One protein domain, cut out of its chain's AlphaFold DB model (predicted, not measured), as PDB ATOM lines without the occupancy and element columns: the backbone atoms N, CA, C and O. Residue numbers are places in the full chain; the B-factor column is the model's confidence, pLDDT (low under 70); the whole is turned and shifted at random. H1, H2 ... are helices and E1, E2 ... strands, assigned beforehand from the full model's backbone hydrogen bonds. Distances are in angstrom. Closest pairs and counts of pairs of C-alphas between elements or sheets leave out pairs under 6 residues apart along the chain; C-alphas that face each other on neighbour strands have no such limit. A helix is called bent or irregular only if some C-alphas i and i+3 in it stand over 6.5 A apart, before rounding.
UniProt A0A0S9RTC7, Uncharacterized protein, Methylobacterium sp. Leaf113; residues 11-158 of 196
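What this domain is: This is residues 11 to 158 of the 196 residues of an uncharacterized protein of Methylobacterium sp. Leaf113 (UniProt A0A0S9RTC7). Two helices side by side, H2 and H7, make the core, with the two-stranded hairpin E1 and E2 on one side of them and the two-stranded hairpin E3 and E4 on the other. The helical hairpin H3 and H4 lies to one side of this core, with H1 crossing H3 and sticking out with residues 11 to 16, while H5 packs on E4 and short H6 on H2. The printed part has 148 residues, with seven named helices and four named strands in the order H1 H2 E1 E2 H3 H4 H5 H6 H7 E3 E4; its class is mixed, helices and strands, and each sheet, E1 - E2 and E3 - E4, is antiparallel. It is compact, with a radius of gyration of the C-alphas of 14.8 A and spans of 40 by 38 by 28 A.

Where its parts are: H1, residues 11 to 28, begins at C-alpha 11 (64.264, 123.174, 65.353) and is 24.7 A long. H2, residues 47 to 58, is 16.7 A long and begins at C-alpha 47 (87.920, 115.691, 66.728). E1, residues 62 to 66, and E2, residues 73 to 77, are followed by H3, residues 79 to 85, and H4, residues 89 to 97, which is 12.3 A long. H5, residues 112 to 118, is irregular: C-alphas 113 and 116 are 7.2 A apart. H6, residues 131 to 134, precedes H7, residues 136 to 144, 12.1 A long. E3, residues 148 to 151, and E4, residues 154 to 157, come last, with C-alpha 157 at (86.428, 122.834, 85.045).

How they stand to each other: H2 and H7 touch at a shallow tilt of 10 degrees, the same way, their closest C-alphas being those of Cys 54 and Ile 140, 5.8 A apart. In the hairpin E1 and E2, N 63 and O 76 are 2.8 A apart, within hydrogen-bond range; the closest C-alphas of E1 and H7, Leu 64 and Ala 144, are 6.0 A apart. In the hairpin E3 and E4, N 149 and O 156 are within range at 2.8 A; the closest C-alphas of H7 and E3, Ala 142 and Ala 148, are 5.1 A apart. H3 and H4, a helical hairpin, touch at Pro 80 and Ala 92, 4.5 A between C-alphas, at a shallow tilt of 29 degrees, opposite ways. H1 touches H3 with residues 21 to 25 alone, about perpendicular at 78 degrees, the closest C-alphas being those of Leu 24 and Leu 85, 6.3 A apart. H2 touches H6 with residues 47 to 51 alone, closest at the C-alphas of Arg 47 and Arg 133, 5.0 A. The closest C-alphas of H5 and E4, Leu 118 and Gly 157, are 4.3 A apart. Every O i to N i+4 pair is within hydrogen-bond range in H1, H2, H3, H4 and H7; H5 has 1 of 3, beside 2 of 4 O i to N i+3 pairs, and H6 is too short for an O i to N i+4 pair.

The domain as a whole: The two C-alphas farthest apart are those of Gly 33 and Gly 121, 45.1 A. The printed part has no cut. The links H1 to H2, H4 to H5 and H5 to H6 are long; in the first, residues 39 to 40 pair antiparallel with residues 74 to 75 of E2. The mean pLDDT of the printed part is 70.6; 51 residues are under 70, among them residues 11 to 46, and H1 has a mean of 44.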
ATOM      1  N   GLY A  11      63.285 123.543  66.386       27.50
ATOM      2  CA  GLY A  11      64.264 123.174  65.353       27.50
ATOM      3  C   GLY A  11      65.664 122.893  65.906       27.50
ATOM      4  O   GLY A  11      66.344 121.968  65.461       27.50
ATOM      5  N   TRP A  12      66.083 123.640  66.930       30.48
ATOM      6  CA  TRP A  12      67.382 123.441  67.581       30.48
ATOM      7  C   TRP A  12      67.389 122.179  68.447       30.48
ATOM      8  O   TRP A  12      68.332 121.389  68.354       30.48
ATOM      9  N   GLY A  13      66.306 121.940  69.198       31.73
ATOM     10  CA  GLY A  13      66.096 120.709  69.960       31.73
ATOM     11  C   GLY A  13      66.096 119.468  69.067       31.73
ATOM     12  O   GLY A  13      66.836 118.530  69.340       31.73
ATOM     13  N   LEU A  14      65.364 119.494  67.947       35.25
ATOM     14  CA  LEU A  14      65.323 118.394  66.976       35.25
ATOM     15  C   LEU A  14      66.689 118.137  66.329       35.25
ATOM     16  O   LEU A  14      67.104 116.987  66.249       35.25
ATOM     17  N   SER A  15      67.437 119.177  65.946       45.69
ATOM     18  CA  SER A  15      68.783 118.995  65.376       45.69
ATOM     19  C   SER A  15      69.775 118.386  66.378       45.69
ATOM     20  O   SER A  15      70.590 117.537  66.006       45.69
ATOM     21  N   GLN A  16      69.685 118.758  67.660       44.44
ATOM     22  CA  GLN A  16      70.479 118.140  68.718       44.44
ATOM     23  C   GLN A  16      70.028 116.705  68.989       44.44
ATOM     24  O   GLN A  16      70.877 115.835  69.148       44.44
ATOM     25  N   ILE A  17      68.722 116.430  68.994       44.50
ATOM     26  CA  ILE A  17      68.156 115.082  69.151       44.50
ATOM     27  C   ILE A  17      68.607 114.174  68.003       44.50
ATOM     28  O   ILE A  17      69.059 113.061  68.256       44.50
ATOM     29  N   SER A  18      68.579 114.655  66.759       51.81
ATOM     30  CA  SER A  18      69.061 113.918  65.590       51.81
ATOM     31  C   SER A  18      70.561 113.653  65.667       51.81
ATOM     32  O   SER A  18      70.971 112.522  65.439       51.81
ATOM     33  N   ARG A  19      71.388 114.631  66.065       47.50
ATOM     34  CA  ARG A  19      72.836 114.422  66.272       47.50
ATOM     35  C   ARG A  19      73.127 113.439  67.412       47.50
ATOM     36  O   ARG A  19      74.003 112.593  67.272       47.50
ATOM     37  N   ARG A  20      72.366 113.501  68.510       49.19
ATOM     38  CA  ARG A  20      72.474 112.592  69.668       49.19
ATOM     39  C   ARG A  20      72.044 111.168  69.320       49.19
ATOM     40  O   ARG A  20      72.730 110.223  69.691       49.19
ATOM     41  N   ARG A  21      70.952 111.004  68.568       46.88
ATOM     42  CA  ARG A  21      70.491 109.705  68.057       46.88
ATOM     43  C   ARG A  21      71.448 109.148  67.013       46.88
ATOM     44  O   ARG A  21      71.741 107.966  67.063       46.88
ATOM     45  N   PHE A  22      71.980 109.989  66.132       52.81
ATOM     46  CA  PHE A  22      72.991 109.609  65.147       52.81
ATOM     47  C   PHE A  22      74.307 109.195  65.814       52.81
ATOM     48  O   PHE A  22      74.952 108.268  65.348       52.81
ATOM     49  N   PHE A  23      74.693 109.813  66.933       51.81
ATOM     50  CA  PHE A  23      75.817 109.346  67.743       51.81
ATOM     51  C   PHE A  23      75.518 108.031  68.430       51.81
ATOM     52  O   PHE A  23      76.319 107.116  68.326       51.81
ATOM     53  N   LEU A  24      74.382 107.925  69.119       50.50
ATOM     54  CA  LEU A  24      73.995 106.677  69.747       50.50
ATOM     55  C   LEU A  24      73.947 105.569  68.705       50.50
ATOM     56  O   LEU A  24      74.474 104.509  68.977       50.50
ATOM     57  N   GLN A  25      73.441 105.845  67.501       47.53
ATOM     58  CA  GLN A  25      73.532 104.963  66.349       47.53
ATOM     59  C   GLN A  25      74.979 104.718  65.942       47.53
ATOM     60  O   GLN A  25      75.323 103.568  65.876       47.53
ATOM     61  N   ARG A  26      75.875 105.694  65.759       47.16
ATOM     62  CA  ARG A  26      77.286 105.435  65.385       47.16
ATOM     63  C   ARG A  26      78.085 104.667  66.444       47.16
ATOM     64  O   ARG A  26      78.854 103.782  66.087       47.16
ATOM     65  N   VAL A  27      77.869 104.959  67.723       43.19
ATOM     66  CA  VAL A  27      78.350 104.186  68.880       43.19
ATOM     67  C   VAL A  27      77.735 102.791  68.869       43.19
ATOM     68  O   VAL A  27      78.421 101.803  69.104       43.19
ATOM     69  N   SER A  28      76.455 102.707  68.515       37.94
ATOM     70  CA  SER A  28      75.703 101.472  68.351       37.94
ATOM     71  C   SER A  28      75.942 100.780  67.006       37.94
ATOM     72  O   SER A  28      75.497  99.664  66.844       37.94
ATOM     73  N   CYS A  29      76.618 101.360  66.016       33.31
ATOM     74  CA  CYS A  29      76.717 100.811  64.656       33.31
ATOM     75  C   CYS A  29      77.920  99.871  64.524       33.31
ATOM     76  O   CYS A  29      78.137  99.302  63.461       33.31
ATOM     77  N   ARG A  30      78.660  99.632  65.616       37.59
ATOM     78  CA  ARG A  30      79.383  98.365  65.817       37.59
ATOM     79  C   ARG A  30      78.455  97.218  66.256       37.59
ATOM     80  O   ARG A  30      78.902  96.083  66.359       37.59
ATOM     81  N   ILE A  31      77.170  97.493  66.486       36.94
ATOM     82  CA  ILE A  31      76.127  96.527  66.837       36.94
ATOM     83  C   ILE A  31      75.312  96.237  65.578       36.94
ATOM     84  O   ILE A  31      74.179  96.680  65.413       36.94
ATOM     85  N   SER A  32      75.899  95.447  64.689       30.30
ATOM     86  CA  SER A  32      75.107  94.522  63.886       30.30
ATOM     87  C   SER A  32      75.365  93.132  64.454       30.30
ATOM     88  O   SER A  32      76.366  92.500  64.137       30.30
ATOM     89  N   GLY A  33      74.488  92.688  65.360       32.75
ATOM     90  CA  GLY A  33      74.356  91.273  65.727       32.75
ATOM     91  C   GLY A  33      75.177  90.730  66.904       32.75
ATOM     92  O   GLY A  33      75.128  89.525  67.124       32.75
ATOM     93  N   GLN A  34      75.892  91.541  67.690       32.00
ATOM     94  CA  GLN A  34      76.578  91.051  68.898       32.00
ATOM     95  C   GLN A  34      76.171  91.811  70.159       32.00
ATOM     96  O   GLN A  34      75.881  93.006  70.108       32.00
ATOM     97  N   ALA A  35      76.167  91.096  71.292       34.53
ATOM     98  CA  ALA A  35      76.041  91.659  72.634       34.53
ATOM     99  C   ALA A  35      76.878  92.939  72.742       34.53
ATOM    100  O   ALA A  35      78.024  92.938  72.296       34.53
ATOM    101  N   LEU A  36      76.277  94.006  73.283       40.66
ATOM    102  CA  LEU A  36      76.837  95.356  73.417       40.66
ATOM    103  C   LEU A  36      78.293  95.303  73.911       40.66
ATOM    104  O   LEU A  36      78.535  95.294  75.118       40.66
ATOM    105  N   ARG A  37      79.264  95.227  72.992       36.44
ATOM    106  CA  ARG A  37      80.674  95.206  73.369       36.44
ATOM    107  C   ARG A  37      81.056  96.612  73.828       36.44
ATOM    108  O   ARG A  37      80.659  97.580  73.170       36.44
ATOM    109  N   PRO A  38      81.796  96.740  74.938       41.78
ATOM    110  CA  PRO A  38      82.331  98.022  75.368       41.78
ATOM    111  C   PRO A  38      83.123  98.664  74.218       41.78
ATOM    112  O   PRO A  38      83.884  97.983  73.527       41.78
ATOM    113  N   LEU A  39      82.911  99.958  73.948       44.78
ATOM    114  CA  LEU A  39      83.747 100.646  72.959       44.78
ATOM    115  C   LEU A  39      85.077 100.993  73.613       44.78
ATOM    116  O   LEU A  39      85.126 101.976  74.348       44.78
ATOM    117  N   ALA A  40      86.116 100.212  73.319       45.03
ATOM    118  CA  ALA A  40      87.490 100.510  73.706       45.03
ATOM    119  C   ALA A  40      87.936 101.884  73.170       45.03
ATOM    120  O   ALA A  40      87.645 102.250  72.024       45.03
ATOM    121  N   VAL A  41      88.638 102.635  74.018       51.97
ATOM    122  CA  VAL A  41      89.222 103.966  73.763       51.97
ATOM    123  C   VAL A  41      90.425 103.915  72.794       51.97
ATOM    124  O   VAL A  41      90.885 104.961  72.352       51.97
ATOM    125  N   ASP A  42      90.851 102.726  72.356       43.09
ATOM    126  CA  ASP A  42      92.052 102.491  71.526       43.09
ATOM    127  C   ASP A  42      91.954 102.903  70.044       43.09
ATOM    128  O   ASP A  42      92.887 102.698  69.266       43.09
ATOM    129  N   ALA A  43      90.836 103.481  69.603       47.69
ATOM    130  CA  ALA A  43      90.719 103.999  68.241       47.69
ATOM    131  C   ALA A  43      91.239 105.439  68.167       47.69
ATOM    132  O   ALA A  43      90.875 106.266  68.999       47.69
ATOM    133  N   GLU A  44      92.020 105.765  67.129       56.94
ATOM    134  CA  GLU A  44      92.451 107.134  66.826       56.94
ATOM    135  C   GLU A  44      91.297 108.134  67.004       56.94
ATOM    136  O   GLU A  44      90.328 108.167  66.235       56.94
ATOM    137  N   PHE A  45      91.383 108.962  68.043       65.69
ATOM    138  CA  PHE A  45      90.358 109.955  68.309       65.69
ATOM    139  C   PHE A  45      90.351 111.002  67.198       65.69
ATOM    140  O   PHE A  45      91.265 111.816  67.060       65.69
ATOM    141  N   THR A  46      89.282 111.025  66.407       69.19
ATOM    142  CA  THR A  46      88.973 112.182  65.569       69.19
ATOM    143  C   THR A  46      88.376 113.281  66.445       69.19
ATOM    144  O   THR A  46      87.756 113.010  67.476       69.19
ATOM    145  N   ARG A  47      88.524 114.542  66.032       70.00
ATOM    146  CA  ARG A  47      87.920 115.691  66.728       70.00
ATOM    147  C   ARG A  47      86.420 115.488  66.977       70.00
ATOM    148  O   ARG A  47      85.947 115.735  68.082       70.00
ATOM    149  N   ASP A  48      85.700 115.010  65.965       69.31
ATOM    150  CA  ASP A  48      84.256 114.787  66.048       69.31
ATOM    151  C   ASP A  48      83.913 113.682  67.052       69.31
ATOM    152  O   ASP A  48      82.946 113.809  67.801       69.31
ATOM    153  N   ASN A  49      84.732 112.630  67.142       75.94
ATOM    154  CA  ASN A  49      84.532 111.572  68.130       75.94
ATOM    155  C   ASN A  49      84.728 112.094  69.563       75.94
ATOM    156  O   ASN A  49      83.961 111.716  70.445       75.94
ATOM    157  N   VAL A  50      85.692 112.997  69.792       80.12
ATOM    158  CA  VAL A  50      85.928 113.605  71.118       80.12
ATOM    159  C   VAL A  50      84.783 114.521  71.530       80.12
ATOM    160  O   VAL A  50      84.279 114.388  72.647       80.12
ATOM    161  N   ASP A  51      84.351 115.421  70.637       82.38
ATOM    162  CA  ASP A  51      83.193 116.296  70.873       82.38
ATOM    163  C   ASP A  51      81.985 115.452  71.272       82.38
ATOM    164  O   ASP A  51      81.376 115.638  72.328       82.38
ATOM    165  N   THR A  52      81.712 114.424  70.474       77.69
ATOM    166  CA  THR A  52      80.522 113.618  70.679       77.69
ATOM    167  C   THR A  52      80.597 112.739  71.930       77.69
ATOM    168  O   THR A  52      79.602 112.623  72.646       77.69
ATOM    169  N   ALA A  53      81.767 112.185  72.260       81.25
ATOM    170  CA  ALA A  53      81.977 111.456  73.510       81.25
ATOM    171  C   ALA A  53      81.750 112.355  74.737       81.25
ATOM    172  O   ALA A  53      81.010 111.982  75.650       81.25
ATOM    173  N   CYS A  54      82.321 113.565  74.738       85.62
ATOM    174  CA  CYS A  54      82.147 114.529  75.826       85.62
ATOM    175  C   CYS A  54      80.672 114.926  75.991       85.62
ATOM    176  O   CYS A  54      80.149 114.926  77.107       85.62
ATOM    177  N   GLN A  55      79.977 115.209  74.885       83.69
ATOM    178  CA  GLN A  55      78.544 115.522  74.885       83.69
ATOM    179  C   GLN A  55      77.719 114.368  75.469       83.69
ATOM    180  O   GLN A  55      76.862 114.582  76.326       83.69
ATOM    181  N   ALA A  56      77.978 113.132  75.040       82.38
ATOM    182  CA  ALA A  56      77.217 111.969  75.482       82.38
ATOM    183  C   ALA A  56      77.432 111.632  76.963       82.38
ATOM    184  O   ALA A  56      76.466 111.282  77.648       82.38
ATOM    185  N   LEU A  57      78.661 111.789  77.465       86.12
ATOM    186  CA  LEU A  57      78.969 111.691  78.894       86.12
ATOM    187  C   LEU A  57      78.235 112.779  79.690       86.12
ATOM    188  O   LEU A  57      77.572 112.477  80.679       86.12
ATOM    189  N   SER A  58      78.275 114.034  79.226       85.56
ATOM    190  CA  SER A  58      77.580 115.151  79.884       85.56
ATOM    191  C   SER A  58      76.062 114.954  79.942       85.56
ATOM    192  O   SER A  58      75.409 115.429  80.870       85.56
ATOM    193  N   LEU A  59      75.500 114.256  78.957       82.56
ATOM    194  CA  LEU A  59      74.079 113.916  78.877       82.56
ATOM    195  C   LEU A  59      73.728 112.601  79.588       82.56
ATOM    196  O   LEU A  59      72.573 112.183  79.540       82.56
ATOM    197  N   LYS A  60      74.695 111.953  80.254       84.88
ATOM    198  CA  LYS A  60      74.516 110.688  80.991       84.88
ATOM    199  C   LYS A  60      74.051 109.525  80.106       84.88
ATOM    200  O   LYS A  60      73.430 108.584  80.596       84.88
ATOM    201  N   LEU A  61      74.310 109.587  78.798       81.75
ATOM    202  CA  LEU A  61      73.882 108.569  77.823       81.75
ATOM    203  C   LEU A  61      74.841 107.381  77.766       81.75
ATOM    204  O   LEU A  61      74.452 106.262  77.430       81.75
ATOM    205  N   VAL A  62      76.096 107.641  78.108       83.19
ATOM    206  CA  VAL A  62      77.148 106.644  78.264       83.19
ATOM    207  C   VAL A  62      77.867 106.883  79.584       83.19
ATOM    208  O   VAL A  62      77.903 108.008  80.080       83.19
ATOM    209  N   ASN A  63      78.451 105.824  80.127       85.19
ATOM    210  CA  ASN A  63      79.455 105.888  81.177       85.19
ATOM    211  C   ASN A  63      80.793 105.443  80.609       85.19
ATOM    212  O   ASN A  63      80.838 104.555  79.755       85.19
ATOM    213  N   LEU A  64      81.866 106.030  81.122       82.88
ATOM    214  CA  LEU A  64      83.205 105.490  80.943       82.88
ATOM    215  C   LEU A  64      83.446 104.456  82.048       82.88
ATOM    216  O   LEU A  64      83.122 104.710  83.209       82.88
ATOM    217  N   VAL A  65      83.957 103.287  81.687       79.94
ATOM    218  CA  VAL A  65      84.284 102.200  82.613       79.94
ATOM    219  C   VAL A  65      85.717 101.778  82.342       79.94
ATOM    220  O   VAL A  65      86.097 101.640  81.187       79.94
ATOM    221  N   GLU A  66      86.493 101.614  83.402       73.44
ATOM    222  CA  GLU A  66      87.848 101.064  83.354       73.44
ATOM    223  C   GLU A  66      87.748  99.544  83.138       73.44
ATOM    224  O   GLU A  66      86.964  98.879  83.825       73.44
ATOM    225  N   GLU A  67      88.418  99.026  82.108       71.50
ATOM    226  CA  GLU A  67      88.374  97.602  81.740       71.50
ATOM    227  C   GLU A  67      89.476  96.786  82.418       71.50
ATOM    228  O   GLU A  67      89.240  95.623  82.748       71.50
ATOM    229  N   ASP A  68      90.629  97.402  82.668       65.75
ATOM    230  CA  ASP A  68      91.797  96.808  83.311       65.75
ATOM    231  C   ASP A  68      92.532  97.831  84.196       65.75
ATOM    232  O   ASP A  68      92.301  99.038  84.117       65.75
ATOM    233  N   ASP A  69      93.436  97.334  85.043       62.12
ATOM    234  CA  ASP A  69      94.282  98.166  85.910       62.12
ATOM    235  C   ASP A  69      95.385  98.914  85.123       62.12
ATOM    236  O   ASP A  69      96.128  99.714  85.693       62.12
ATOM    237  N   GLU A  70      95.499  98.675  83.811       59.56
ATOM    238  CA  GLU A  70      96.458  99.338  82.913       59.56
ATOM    239  C   GLU A  70      95.931 100.685  82.385       59.56
ATOM    240  O   GLU A  70      96.635 101.409  81.675       59.56
ATOM    241  N   GLY A  71      94.714 101.071  82.779       59.19
ATOM    242  CA  GLY A  71      94.097 102.334  82.393       59.19
ATOM    243  C   GLY A  71      93.412 102.279  81.029       59.19
ATOM    244  O   GLY A  71      93.221 103.329  80.403       59.19
ATOM    245  N   SER A  72      93.023 101.088  80.567       69.19
ATOM    246  CA  SER A  72      92.119 100.939  79.434       69.19
ATOM    247  C   SER A  72      90.702 101.330  79.837       69.19
ATOM    248  O   SER A  72      90.167 100.924  80.873       69.19
ATOM    249  N   TYR A  73      90.063 102.138  78.995       72.81
ATOM    250  CA  TYR A  73      88.705 102.609  79.217       72.81
ATOM    251  C   TYR A  73      87.795 102.163  78.085       72.81
ATOM    252  O   TYR A  73      88.164 102.180  76.909       72.81
ATOM    253  N   ALA A  74      86.543 101.894  78.434       77.25
ATOM    254  CA  ALA A  74      85.502 101.655  77.462       77.25
ATOM    255  C   ALA A  74      84.196 102.379  77.779       77.25
ATOM    256  O   ALA A  74      83.805 102.579  78.934       77.25
ATOM    257  N   PHE A  75      83.474 102.753  76.724       79.38
ATOM    258  CA  PHE A  75      82.140 103.323  76.864       79.38
ATOM    259  C   PHE A  75      81.087 102.230  77.019       79.38
ATOM    260  O   PHE A  75      81.023 101.287  76.227       79.38
ATOM    261  N   ARG A  76      80.196 102.407  77.999       80.88
ATOM    262  CA  ARG A  76      78.997 101.585  78.189       80.88
ATOM    263  C   ARG A  76      77.743 102.441  78.124       80.88
ATOM    264  O   ARG A  76      77.661 103.477  78.780       80.88
ATOM    265  N   LEU A  77      76.752 101.993  77.357       81.25
ATOM    266  CA  LEU A  77      75.450 102.655  77.281       81.25
ATOM    267  C   LEU A  77      74.741 102.614  78.635       81.25
ATOM    268  O   LEU A  77      74.719 101.591  79.321       81.25
ATOM    269  N   THR A  78      74.139 103.737  79.006       84.12
ATOM    270  CA  THR A  78      73.272 103.823  80.181       84.12
ATOM    271  C   THR A  78      71.839 103.454  79.813       84.12
ATOM    272  O   THR A  78      71.474 103.384  78.638       84.12
ATOM    273  N   ARG A  79      70.979 103.269  80.822       84.81
ATOM    274  CA  ARG A  79      69.541 103.069  80.595       84.81
ATOM    275  C   ARG A  79      68.909 104.223  79.789       84.81
ATOM    276  O   ARG A  79      68.250 103.914  78.801       84.81
ATOM    277  N   PRO A  80      69.142 105.516  80.103       82.38
ATOM    278  CA  PRO A  80      68.727 106.613  79.223       82.38
ATOM    279  C   PRO A  80      69.257 106.505  77.786       82.38
ATOM    280  O   PRO A  80      68.509 106.750  76.842       82.38
ATOM    281  N   GLY A  81      70.521 106.104  77.608       82.88
ATOM    282  CA  GLY A  81      71.111 105.886  76.284       82.88
ATOM    283  C   GLY A  81      70.383 104.807  75.477       82.88
ATOM    284  O   GLY A  81      70.071 105.018  74.306       82.88
ATOM    285  N   LEU A  82      70.043 103.682  76.114       82.88
ATOM    286  CA  LEU A  82      69.270 102.594  75.500       82.88
ATOM    287  C   LEU A  82      67.844 103.026  75.128       82.88
ATOM    288  O   LEU A  82      67.365 102.708  74.042       82.88
ATOM    289  N   LEU A  83      67.172 103.787  75.994       79.75
ATOM    290  CA  LEU A  83      65.832 104.308  75.710       79.75
ATOM    291  C   LEU A  83      65.845 105.262  74.507       79.75
ATOM    292  O   LEU A  83      64.998 105.144  73.622       79.75
ATOM    293  N   LEU A  84      66.836 106.159  74.418       78.94
ATOM    294  CA  LEU A  84      66.989 107.041  73.256       78.94
ATOM    295  C   LEU A  84      67.267 106.269  71.963       78.94
ATOM    296  O   LEU A  84      66.722 106.633  70.919       78.94
ATOM    297  N   LEU A  85      68.078 105.207  72.017       77.62
ATOM    298  CA  LEU A  85      68.311 104.318  70.873       77.62
ATOM    299  C   LEU A  85      67.009 103.702  70.358       77.62
ATOM    300  O   LEU A  85      66.749 103.719  69.153       77.62
ATOM    301  N   ASN A  86      66.160 103.260  71.283       78.06
ATOM    302  CA  ASN A  86      64.853 102.677  70.992       78.06
ATOM    303  C   ASN A  86      63.784 103.725  70.623       78.06
ATOM    304  O   ASN A  86      62.625 103.378  70.422       78.06
ATOM    305  N   GLY A  87      64.144 105.011  70.530       73.94
ATOM    306  CA  GLY A  87      63.217 106.095  70.198       73.94
ATOM    307  C   GLY A  87      62.292 106.521  71.343       73.94
ATOM    308  O   GLY A  87      61.398 107.334  71.125       73.94
ATOM    309  N   GLN A  88      62.513 106.027  72.563       78.88
ATOM    310  CA  GLN A  88      61.726 106.350  73.756       78.88
ATOM    311  C   GLN A  88      62.244 107.641  74.414       78.88
ATOM    312  O   GLN A  88      62.867 107.622  75.477       78.88
ATOM    313  N   ILE A  89      62.009 108.777  73.750       76.12
ATOM    314  CA  ILE A  89      62.604 110.080  74.098       76.12
ATOM    315  C   ILE A  89      62.140 110.592  75.464       76.12
ATOM    316  O   ILE A  89      62.974 110.963  76.286       76.12
ATOM    317  N   GLU A  90      60.833 110.594  75.726       79.69
ATOM    318  CA  GLU A  90      60.273 111.139  76.973       79.69
ATOM    319  C   GLU A  90      60.706 110.322  78.195       79.69
ATOM    320  O   GLU A  90      61.124 110.880  79.208       79.69
ATOM    321  N   ALA A  91      60.710 108.993  78.065       78.19
ATOM    322  CA  ALA A  91      61.188 108.094  79.109       78.19
ATOM    323  C   ALA A  91      62.683 108.305  79.401       78.19
ATOM    324  O   ALA A  91      63.101 108.294  80.559       78.19
ATOM    325  N   ALA A  92      63.498 108.525  78.364       76.56
ATOM    326  CA  ALA A  92      64.910 108.832  78.545       76.56
ATOM    327  C   ALA A  92      65.125 110.190  79.228       76.56
ATOM    328  O   ALA A  92      65.936 110.277  80.148       76.56
ATOM    329  N   ALA A  93      64.393 111.226  78.805       74.62
ATOM    330  CA  ALA A  93      64.469 112.563  79.389       74.62
ATOM    331  C   ALA A  93      64.115 112.538  80.884       74.62
ATOM    332  O   ALA A  93      64.905 113.010  81.699       74.62
ATOM    333  N   GLY A  94      63.019 111.863  81.254       80.25
ATOM    334  CA  GLY A  94      62.611 111.725  82.652       80.25
ATOM    335  C   GLY A  94      63.683 111.078  83.536       80.25
ATOM    336  O   GLY A  94      63.928 111.535  84.650       80.25
ATOM    337  N   LEU A  95      64.392 110.059  83.035       82.25
ATOM    338  CA  LEU A  95      65.502 109.451  83.777       82.25
ATOM    339  C   LEU A  95      66.722 110.378  83.894       82.25
ATOM    340  O   LEU A  95      67.379 110.398  84.937       82.25
ATOM    341  N   ILE A  96      67.039 111.145  82.848       79.50
ATOM    342  CA  ILE A  96      68.164 112.095  82.858       79.50
ATOM    343  C   ILE A  96      67.921 113.206  83.884       79.50
ATOM    344  O   ILE A  96      68.845 113.539  84.644       79.50
ATOM    345  N   ASP A  97      66.690 113.721  83.933       76.88
ATOM    346  CA  ASP A  97      66.247 114.761  84.865       76.88
ATOM    347  C   ASP A  97      66.301 114.269  86.316       76.88
ATOM    348  O   ASP A  97      66.775 114.979  87.201       76.88
ATOM    349  N   GLN A  98      65.939 113.005  86.551       80.00
ATOM    350  CA  GLN A  98      66.064 112.339  87.855       80.00
ATOM    351  C   GLN A  98      67.511 112.008  88.256       80.00
ATOM    352  O   GLN A  98      67.751 111.492  89.344       80.00
ATOM    353  N   GLY A  99      68.497 112.269  87.396       72.38
ATOM    354  CA  GLY A  99      69.898 112.002  87.717       72.38
ATOM    355  C   GLY A  99      70.396 110.602  87.363       72.38
ATOM    356  O   GLY A  99      71.588 110.341  87.537       72.38
ATOM    357  N   PHE A 100      69.547 109.722  86.826       69.38
ATOM    358  CA  PHE A 100      69.950 108.366  86.459       69.38
ATOM    359  C   PHE A 100      70.973 108.370  85.317       69.38
ATOM    360  O   PHE A 100      70.901 109.159  84.377       69.38
ATOM    361  N   GLY A 101      71.930 107.445  85.401       60.50
ATOM    362  CA  GLY A 101      72.969 107.254  84.387       60.50
ATOM    363  C   GLY A 101      74.340 107.810  84.763       60.50
ATOM    364  O   GLY A 101      75.301 107.445  84.106       60.50
ATOM    365  N   LEU A 102      74.469 108.600  85.833       64.62
ATOM    366  CA  LEU A 102      75.766 109.087  86.315       64.62
ATOM    367  C   LEU A 102      76.512 107.995  87.094       64.62
ATOM    368  O   LEU A 102      76.247 107.777  88.274       64.62
ATOM    369  N   ARG A 103      77.487 107.341  86.455       68.88
ATOM    370  CA  ARG A 103      78.529 106.595  87.168       68.88
ATOM    371  C   ARG A 103      79.861 107.284  86.917       68.88
ATOM    372  O   ARG A 103      80.382 107.248  85.810       68.88
ATOM    373  N   ARG A 104      80.393 107.922  87.958       71.38
ATOM    374  CA  ARG A 104      81.711 108.554  87.898       71.38
ATOM    375  C   ARG A 104      82.780 107.491  88.099       71.38
ATOM    376  O   ARG A 104      82.680 106.688  89.029       71.38
ATOM    377  N   ILE A 105      83.791 107.501  87.242       76.12
ATOM    378  CA  ILE A 105      85.042 106.802  87.533       76.12
ATOM    379  C   ILE A 105      85.718 107.488  88.726       76.12
ATOM    380  O   ILE A 105      85.592 108.704  88.901       76.12
ATOM    381  N   LYS A 106      86.373 106.700  89.582       70.06
ATOM    382  CA  LYS A 106      87.046 107.217  90.784       70.06
ATOM    383  C   LYS A 106      88.389 107.871  90.455       70.06
ATOM    384  O   LYS A 106      88.858 108.700  91.227       70.06
ATOM    385  N   THR A 107      88.969 107.512  89.317       67.88
ATOM    386  CA  THR A 107      90.292 107.951  88.889       67.88
ATOM    387  C   THR A 107      90.281 109.450  88.567       67.88
ATOM    388  O   THR A 107      89.454 109.896  87.757       67.88
ATOM    389  N   PRO A 108      91.151 110.261  89.202       67.88
ATOM    390  CA  PRO A 108      91.322 111.652  88.814       67.88
ATOM    391  C   PRO A 108      91.839 111.728  87.372       67.88
ATOM    392  O   PRO A 108      92.654 110.899  86.963       67.88
ATOM    393  N   PRO A 109      91.395 112.710  86.574       69.44
ATOM    394  CA  PRO A 109      91.928 112.886  85.235       69.44
ATOM    395  C   PRO A 109      93.405 113.276  85.291       69.44
ATOM    396  O   PRO A 109      93.829 114.074  86.127       69.44
ATOM    397  N   LEU A 110      94.180 112.758  84.341       69.69
ATOM    398  CA  LEU A 110      95.560 113.177  84.119       69.69
ATOM    399  C   LEU A 110      95.556 114.612  83.576       69.69
ATOM    400  O   LEU A 110      95.443 114.835  82.371       69.69
ATOM    401  N   TRP A 111      95.620 115.596  84.475       70.19
ATOM    402  CA  TRP A 111      95.428 117.002  84.124       70.19
ATOM    403  C   TRP A 111      96.466 117.535  83.135       70.19
ATOM    404  O   TRP A 111      96.099 118.315  82.259       70.19
ATOM    405  N   GLY A 112      97.732 117.115  83.244       71.50
ATOM    406  CA  GLY A 112      98.809 117.477  82.315       71.50
ATOM    407  C   GLY A 112      98.775 118.950  81.870       71.50
ATOM    408  O   GLY A 112      98.552 119.860  82.668       71.50
ATOM    409  N   ALA A 113      98.917 119.188  80.562       67.25
ATOM    410  CA  ALA A 113      98.850 120.524  79.958       67.25
ATOM    411  C   ALA A 113      97.445 121.174  79.981       67.25
ATOM    412  O   ALA A 113      97.301 122.354  79.649       67.25
ATOM    413  N   LEU A 114      96.397 120.432  80.356       75.69
ATOM    414  CA  LEU A 114      95.026 120.935  80.462       75.69
ATOM    415  C   LEU A 114      94.689 121.526  81.830       75.69
ATOM    416  O   LEU A 114      93.670 122.209  81.932       75.69
ATOM    417  N   GLY A 115      95.519 121.319  82.858       74.31
ATOM    418  CA  GLY A 115      95.228 121.759  84.227       74.31
ATOM    419  C   GLY A 115      94.865 123.245  84.330       74.31
ATOM    420  O   GLY A 115      93.868 123.602  84.953       74.31
ATOM    421  N   SER A 116      95.581 124.126  83.625       78.06
ATOM    422  CA  SER A 116      95.297 125.572  83.623       78.06
ATOM    423  C   SER A 116      94.002 125.953  82.892       78.06
ATOM    424  O   SER A 116      93.380 126.963  83.225       78.06
ATOM    425  N   LYS A 117      93.565 125.144  81.917       82.00
ATOM    426  CA  LYS A 117      92.336 125.368  81.138       82.00
ATOM    427  C   LYS A 117      91.105 124.786  81.815       82.00
ATOM    428  O   LYS A 117      90.041 125.401  81.775       82.00
ATOM    429  N   LEU A 118      91.251 123.606  82.410       84.06
ATOM    430  CA  LEU A 118      90.165 122.836  83.002       84.06
ATOM    431  C   LEU A 118      90.077 122.977  84.522       84.06
ATOM    432  O   LEU A 118      89.217 122.339  85.118       84.06
ATOM    433  N   ARG A 119      90.884 123.842  85.150       82.69
ATOM    434  CA  ARG A 119      90.632 124.280  86.529       82.69
ATOM    435  C   ARG A 119      89.267 124.951  86.682       82.69
ATOM    436  O   ARG A 119      88.756 125.517  85.707       82.69
ATOM    437  N   PRO A 120      88.658 124.936  87.878       80.81
ATOM    438  CA  PRO A 120      87.417 125.652  88.121       80.81
ATOM    439  C   PRO A 120      87.639 127.144  87.859       80.81
ATOM    440  O   PRO A 120      88.634 127.712  88.301       80.81
ATOM    441  N   GLY A 121      86.753 127.764  87.076       80.00
ATOM    442  CA  GLY A 121      86.922 129.156  86.638       80.00
ATOM    443  C   GLY A 121      87.988 129.372  85.552       80.00
ATOM    444  O   GLY A 121      88.217 130.508  85.145       80.00
ATOM    445  N   GLY A 122      88.631 128.310  85.059       85.12
ATOM    446  CA  GLY A 122      89.520 128.372  83.902       85.12
ATOM    447  C   GLY A 122      88.775 128.692  82.595       85.12
ATOM    448  O   GLY A 122      87.552 128.543  82.518       85.12
ATOM    449  N   PRO A 123      89.506 129.097  81.538       87.44
ATOM    450  CA  PRO A 123      88.914 129.490  80.254       87.44
ATOM    451  C   PRO A 123      88.233 128.332  79.504       87.44
ATOM    452  O   PRO A 123      87.459 128.567  78.577       87.44
ATOM    453  N   GLY A 124      88.502 127.082  79.888       88.75
ATOM    454  CA  GLY A 124      88.014 125.898  79.195       88.75
ATOM    455  C   GLY A 124      88.728 125.623  77.870       88.75
ATOM    456  O   GLY A 124      89.693 126.283  77.479       88.75
ATOM    457  N   MET A 125      88.259 124.591  77.178       89.56
ATOM    458  CA  MET A 125      88.738 124.153  75.876       89.56
ATOM    459  C   MET A 125      87.562 123.967  74.921       89.56
ATOM    460  O   MET A 125      86.621 123.236  75.218       89.56
ATOM    461  N   SER A 126      87.637 124.599  73.750       89.62
ATOM    462  CA  SER A 126      86.636 124.408  72.699       89.62
ATOM    463  C   SER A 126      86.789 123.046  72.019       89.62
ATOM    464  O   SER A 126      87.858 122.723  71.503       89.62
ATOM    465  N   LEU A 127      85.684 122.303  71.935       82.62
ATOM    466  CA  LEU A 127      85.519 121.059  71.179       82.62
ATOM    467  C   LEU A 127      85.532 121.282  69.655       82.62
ATOM    468  O   LEU A 127      85.685 120.340  68.878       82.62
ATOM    469  N   LYS A 128      85.424 122.541  69.205       81.56
ATOM    470  CA  LYS A 128      85.503 122.919  67.786       81.56
ATOM    471  C   LYS A 128      86.913 123.321  67.324       81.56
ATOM    472  O   LYS A 128      87.094 123.697  66.169       81.56
ATOM    473  N   GLY A 129      87.918 123.257  68.193       76.19
ATOM    474  CA  GLY A 129      89.317 123.498  67.820       76.19
ATOM    475  C   GLY A 129      90.037 122.237  67.332       76.19
ATOM    476  O   GLY A 129      89.456 121.158  67.259       76.19
ATOM    477  N   SER A 130      91.334 122.355  67.046       70.81
ATOM    478  CA  SER A 130      92.240 121.211  66.832       70.81
ATOM    479  C   SER A 130      92.687 120.549  68.145       70.81
ATOM    480  O   SER A 130      92.981 119.355  68.170       70.81
ATOM    481  N   GLY A 131      92.684 121.305  69.247       75.31
ATOM    482  CA  GLY A 131      93.114 120.862  70.579       75.31
ATOM    483  C   GLY A 131      92.433 119.601  71.140       75.31
ATOM    484  O   GLY A 131      93.140 118.777  71.713       75.31
ATOM    485  N   PRO A 132      91.115 119.378  70.962       78.31
ATOM    486  CA  PRO A 132      90.425 118.215  71.524       78.31
ATOM    487  C   PRO A 132      90.999 116.868  71.098       78.31
ATOM    488  O   PRO A 132      91.000 115.937  71.893       78.31
ATOM    489  N   ARG A 133      91.520 116.759  69.868       78.69
ATOM    490  CA  ARG A 133      92.152 115.525  69.382       78.69
ATOM    491  C   ARG A 133      93.427 115.197  70.160       78.69
ATOM    492  O   ARG A 133      93.617 114.053  70.547       78.69
ATOM    493  N   ALA A 134      94.277 116.194  70.398       79.56
ATOM    494  CA  ALA A 134      95.551 116.010  71.095       79.56
ATOM    495  C   ALA A 134      95.370 115.633  72.574       79.56
ATOM    496  O   ALA A 134      96.242 115.001  73.160       79.56
ATOM    497  N   TYR A 135      94.232 116.002  73.165       82.25
ATOM    498  CA  TYR A 135      93.938 115.791  74.582       82.25
ATOM    499  C   TYR A 135      92.681 114.941  74.814       82.25
ATOM    500  O   TYR A 135      92.014 115.073  75.840       82.25
ATOM    501  N   ALA A 136      92.342 114.080  73.852       81.12
ATOM    502  CA  ALA A 136      91.092 113.329  73.819       81.12
ATOM    503  C   ALA A 136      90.831 112.550  75.115       81.12
ATOM    504  O   ALA A 136      89.819 112.774  75.779       81.12
ATOM    505  N   THR A 137      91.777 111.694  75.509       79.38
ATOM    506  CA  THR A 137      91.675 110.860  76.714       79.38
ATOM    507  C   THR A 137      91.491 111.712  77.966       79.38
ATOM    508  O   THR A 137      90.592 111.463  78.761       79.38
ATOM    509  N   GLN A 138      92.278 112.778  78.110       83.75
ATOM    510  CA  GLN A 138      92.229 113.664  79.274       83.75
ATOM    511  C   GLN A 138      90.882 114.390  79.383       83.75
ATOM    512  O   GLN A 138      90.312 114.468  80.469       83.75
ATOM    513  N   LEU A 139      90.334 114.874  78.261       86.56
ATOM    514  CA  LEU A 139      89.013 115.506  78.217       86.56
ATOM    515  C   LEU A 139      87.903 114.518  78.581       86.56
ATOM    516  O   LEU A 139      87.059 114.820  79.425       86.56
ATOM    517  N   ILE A 140      87.921 113.334  77.968       85.69
ATOM    518  CA  ILE A 140      86.913 112.291  78.170       85.69
ATOM    519  C   ILE A 140      86.917 111.822  79.629       85.69
ATOM    520  O   ILE A 140      85.862 111.796  80.263       85.69
ATOM    521  N   VAL A 141      88.092 111.533  80.194       84.31
ATOM    522  CA  VAL A 141      88.254 111.124  81.598       84.31
ATOM    523  C   VAL A 141      87.845 112.257  82.544       84.31
ATOM    524  O   VAL A 141      87.140 112.005  83.522       84.31
ATOM    525  N   ALA A 142      88.197 113.517  82.259       87.38
ATOM    526  CA  ALA A 142      87.808 114.654  83.098       87.38
ATOM    527  C   ALA A 142      86.286 114.858  83.138       87.38
ATOM    528  O   ALA A 142      85.726 115.125  84.204       87.38
ATOM    529  N   VAL A 143      85.602 114.694  82.003       88.75
ATOM    530  CA  VAL A 143      84.135 114.765  81.941       88.75
ATOM    531  C   VAL A 143      83.503 113.545  82.620       88.75
ATOM    532  O   VAL A 143      82.593 113.706  83.431       88.75
ATOM    533  N   ALA A 144      84.003 112.334  82.361       86.44
ATOM    534  CA  ALA A 144      83.462 111.096  82.930       86.44
ATOM    535  C   ALA A 144      83.612 111.010  84.459       86.44
ATOM    536  O   ALA A 144      82.707 110.559  85.160       86.44
ATOM    537  N   SER A 145      84.740 111.475  84.992       85.00
ATOM    538  CA  SER A 145      84.985 111.581  86.437       85.00
ATOM    539  C   SER A 145      84.214 112.745  87.082       85.00
ATOM    540  O   SER A 145      84.080 112.810  88.303       85.00
ATOM    541  N   GLY A 146      83.656 113.658  86.280       86.62
ATOM    542  CA  GLY A 146      82.893 114.816  86.745       86.62
ATOM    543  C   GLY A 146      83.747 115.999  87.203       86.62
ATOM    544  O   GLY A 146      83.202 116.927  87.802       86.62
ATOM    545  N   HIS A 147      85.054 115.993  86.935       87.19
ATOM    546  CA  HIS A 147      85.938 117.130  87.204       87.19
ATOM    547  C   HIS A 147      85.835 118.230  86.143       87.19
ATOM    548  O   HIS A 147      86.191 119.377  86.407       87.19
ATOM    549  N   ALA A 148      85.314 117.904  84.962       89.75
ATOM    550  CA  ALA A 148      84.963 118.856  83.922       89.75
ATOM    551  C   ALA A 148      83.482 118.733  83.540       89.75
ATOM    552  O   ALA A 148      82.860 117.683  83.691       89.75
ATOM    553  N   ILE A 149      82.923 119.827  83.033       89.62
ATOM    554  CA  ILE A 149      81.575 119.899  82.467       89.62
ATOM    555  C   ILE A 149      81.641 120.383  81.024       89.62
ATOM    556  O   ILE A 149      82.514 121.177  80.661       89.62
ATOM    557  N   VAL A 150      80.681 119.941  80.217       90.25
ATOM    558  CA  VAL A 150      80.494 120.420  78.848       90.25
ATOM    559  C   VAL A 150      79.418 121.502  78.857       90.25
ATOM    560  O   VAL A 150      78.279 121.260  79.248       90.25
ATOM    561  N   ALA A 151      79.784 122.714  78.450       86.00
ATOM    562  CA  ALA A 151      78.887 123.855  78.322       86.00
ATOM    563  C   ALA A 151      78.849 124.294  76.853       86.00
ATOM    564  O   ALA A 151      79.747 124.990  76.374       86.00
ATOM    565  N   GLY A 152      77.819 123.853  76.128       84.62
ATOM    566  CA  GLY A 152      77.751 124.022  74.677       84.62
ATOM    567  C   GLY A 152      78.883 123.254  73.995       84.62
ATOM    568  O   GLY A 152      78.949 122.035  74.105       84.62
ATOM    569  N   ASP A 153      79.782 123.981  73.337       85.38
ATOM    570  CA  ASP A 153      80.944 123.424  72.637       85.38
ATOM    571  C   ASP A 153      82.252 123.557  73.441       85.38
ATOM    572  O   ASP A 153      83.340 123.414  72.884       85.38
ATOM    573  N   VAL A 154      82.186 123.883  74.735       89.69
ATOM    574  CA  VAL A 154      83.370 124.104  75.580       89.69
ATOM    575  C   VAL A 154      83.384 123.127  76.750       89.69
ATOM    576  O   VAL A 154      82.424 123.048  77.513       89.69
ATOM    577  N   VAL A 155      84.501 122.423  76.930       89.81
ATOM    578  CA  VAL A 155      84.797 121.653  78.146       89.81
ATOM    579  C   VAL A 155      85.502 122.571  79.134       89.81
ATOM    580  O   VAL A 155      86.500 123.196  78.789       89.81
ATOM    581  N   ARG A 156      85.004 122.672  80.363       90.31
ATOM    582  CA  ARG A 156      85.575 123.541  81.403       90.31
ATOM    583  C   ARG A 156      85.569 122.857  82.760       90.31
ATOM    584  O   ARG A 156      84.811 121.913  82.965       90.31
ATOM    585  N   GLY A 157      86.376 123.360  83.686       88.19
ATOM    586  CA  GLY A 157      86.428 122.834  85.045       88.19
ATOM    587  C   GLY A 157      85.091 122.886  85.761       88.19
ATOM    588  O   GLY A 157      84.368 123.884  85.695       88.19
ATOM    589  N   ASN A 158      84.772 121.807  86.464       87.81
ATOM    590  CA  ASN A 158      83.609 121.733  87.325       87.81
ATOM    591  C   ASN A 158      83.963 122.267  88.717       87.81
ATOM    592  O   ASN A 158      84.687 121.618  89.469       87.81
TER     593      ASN A 158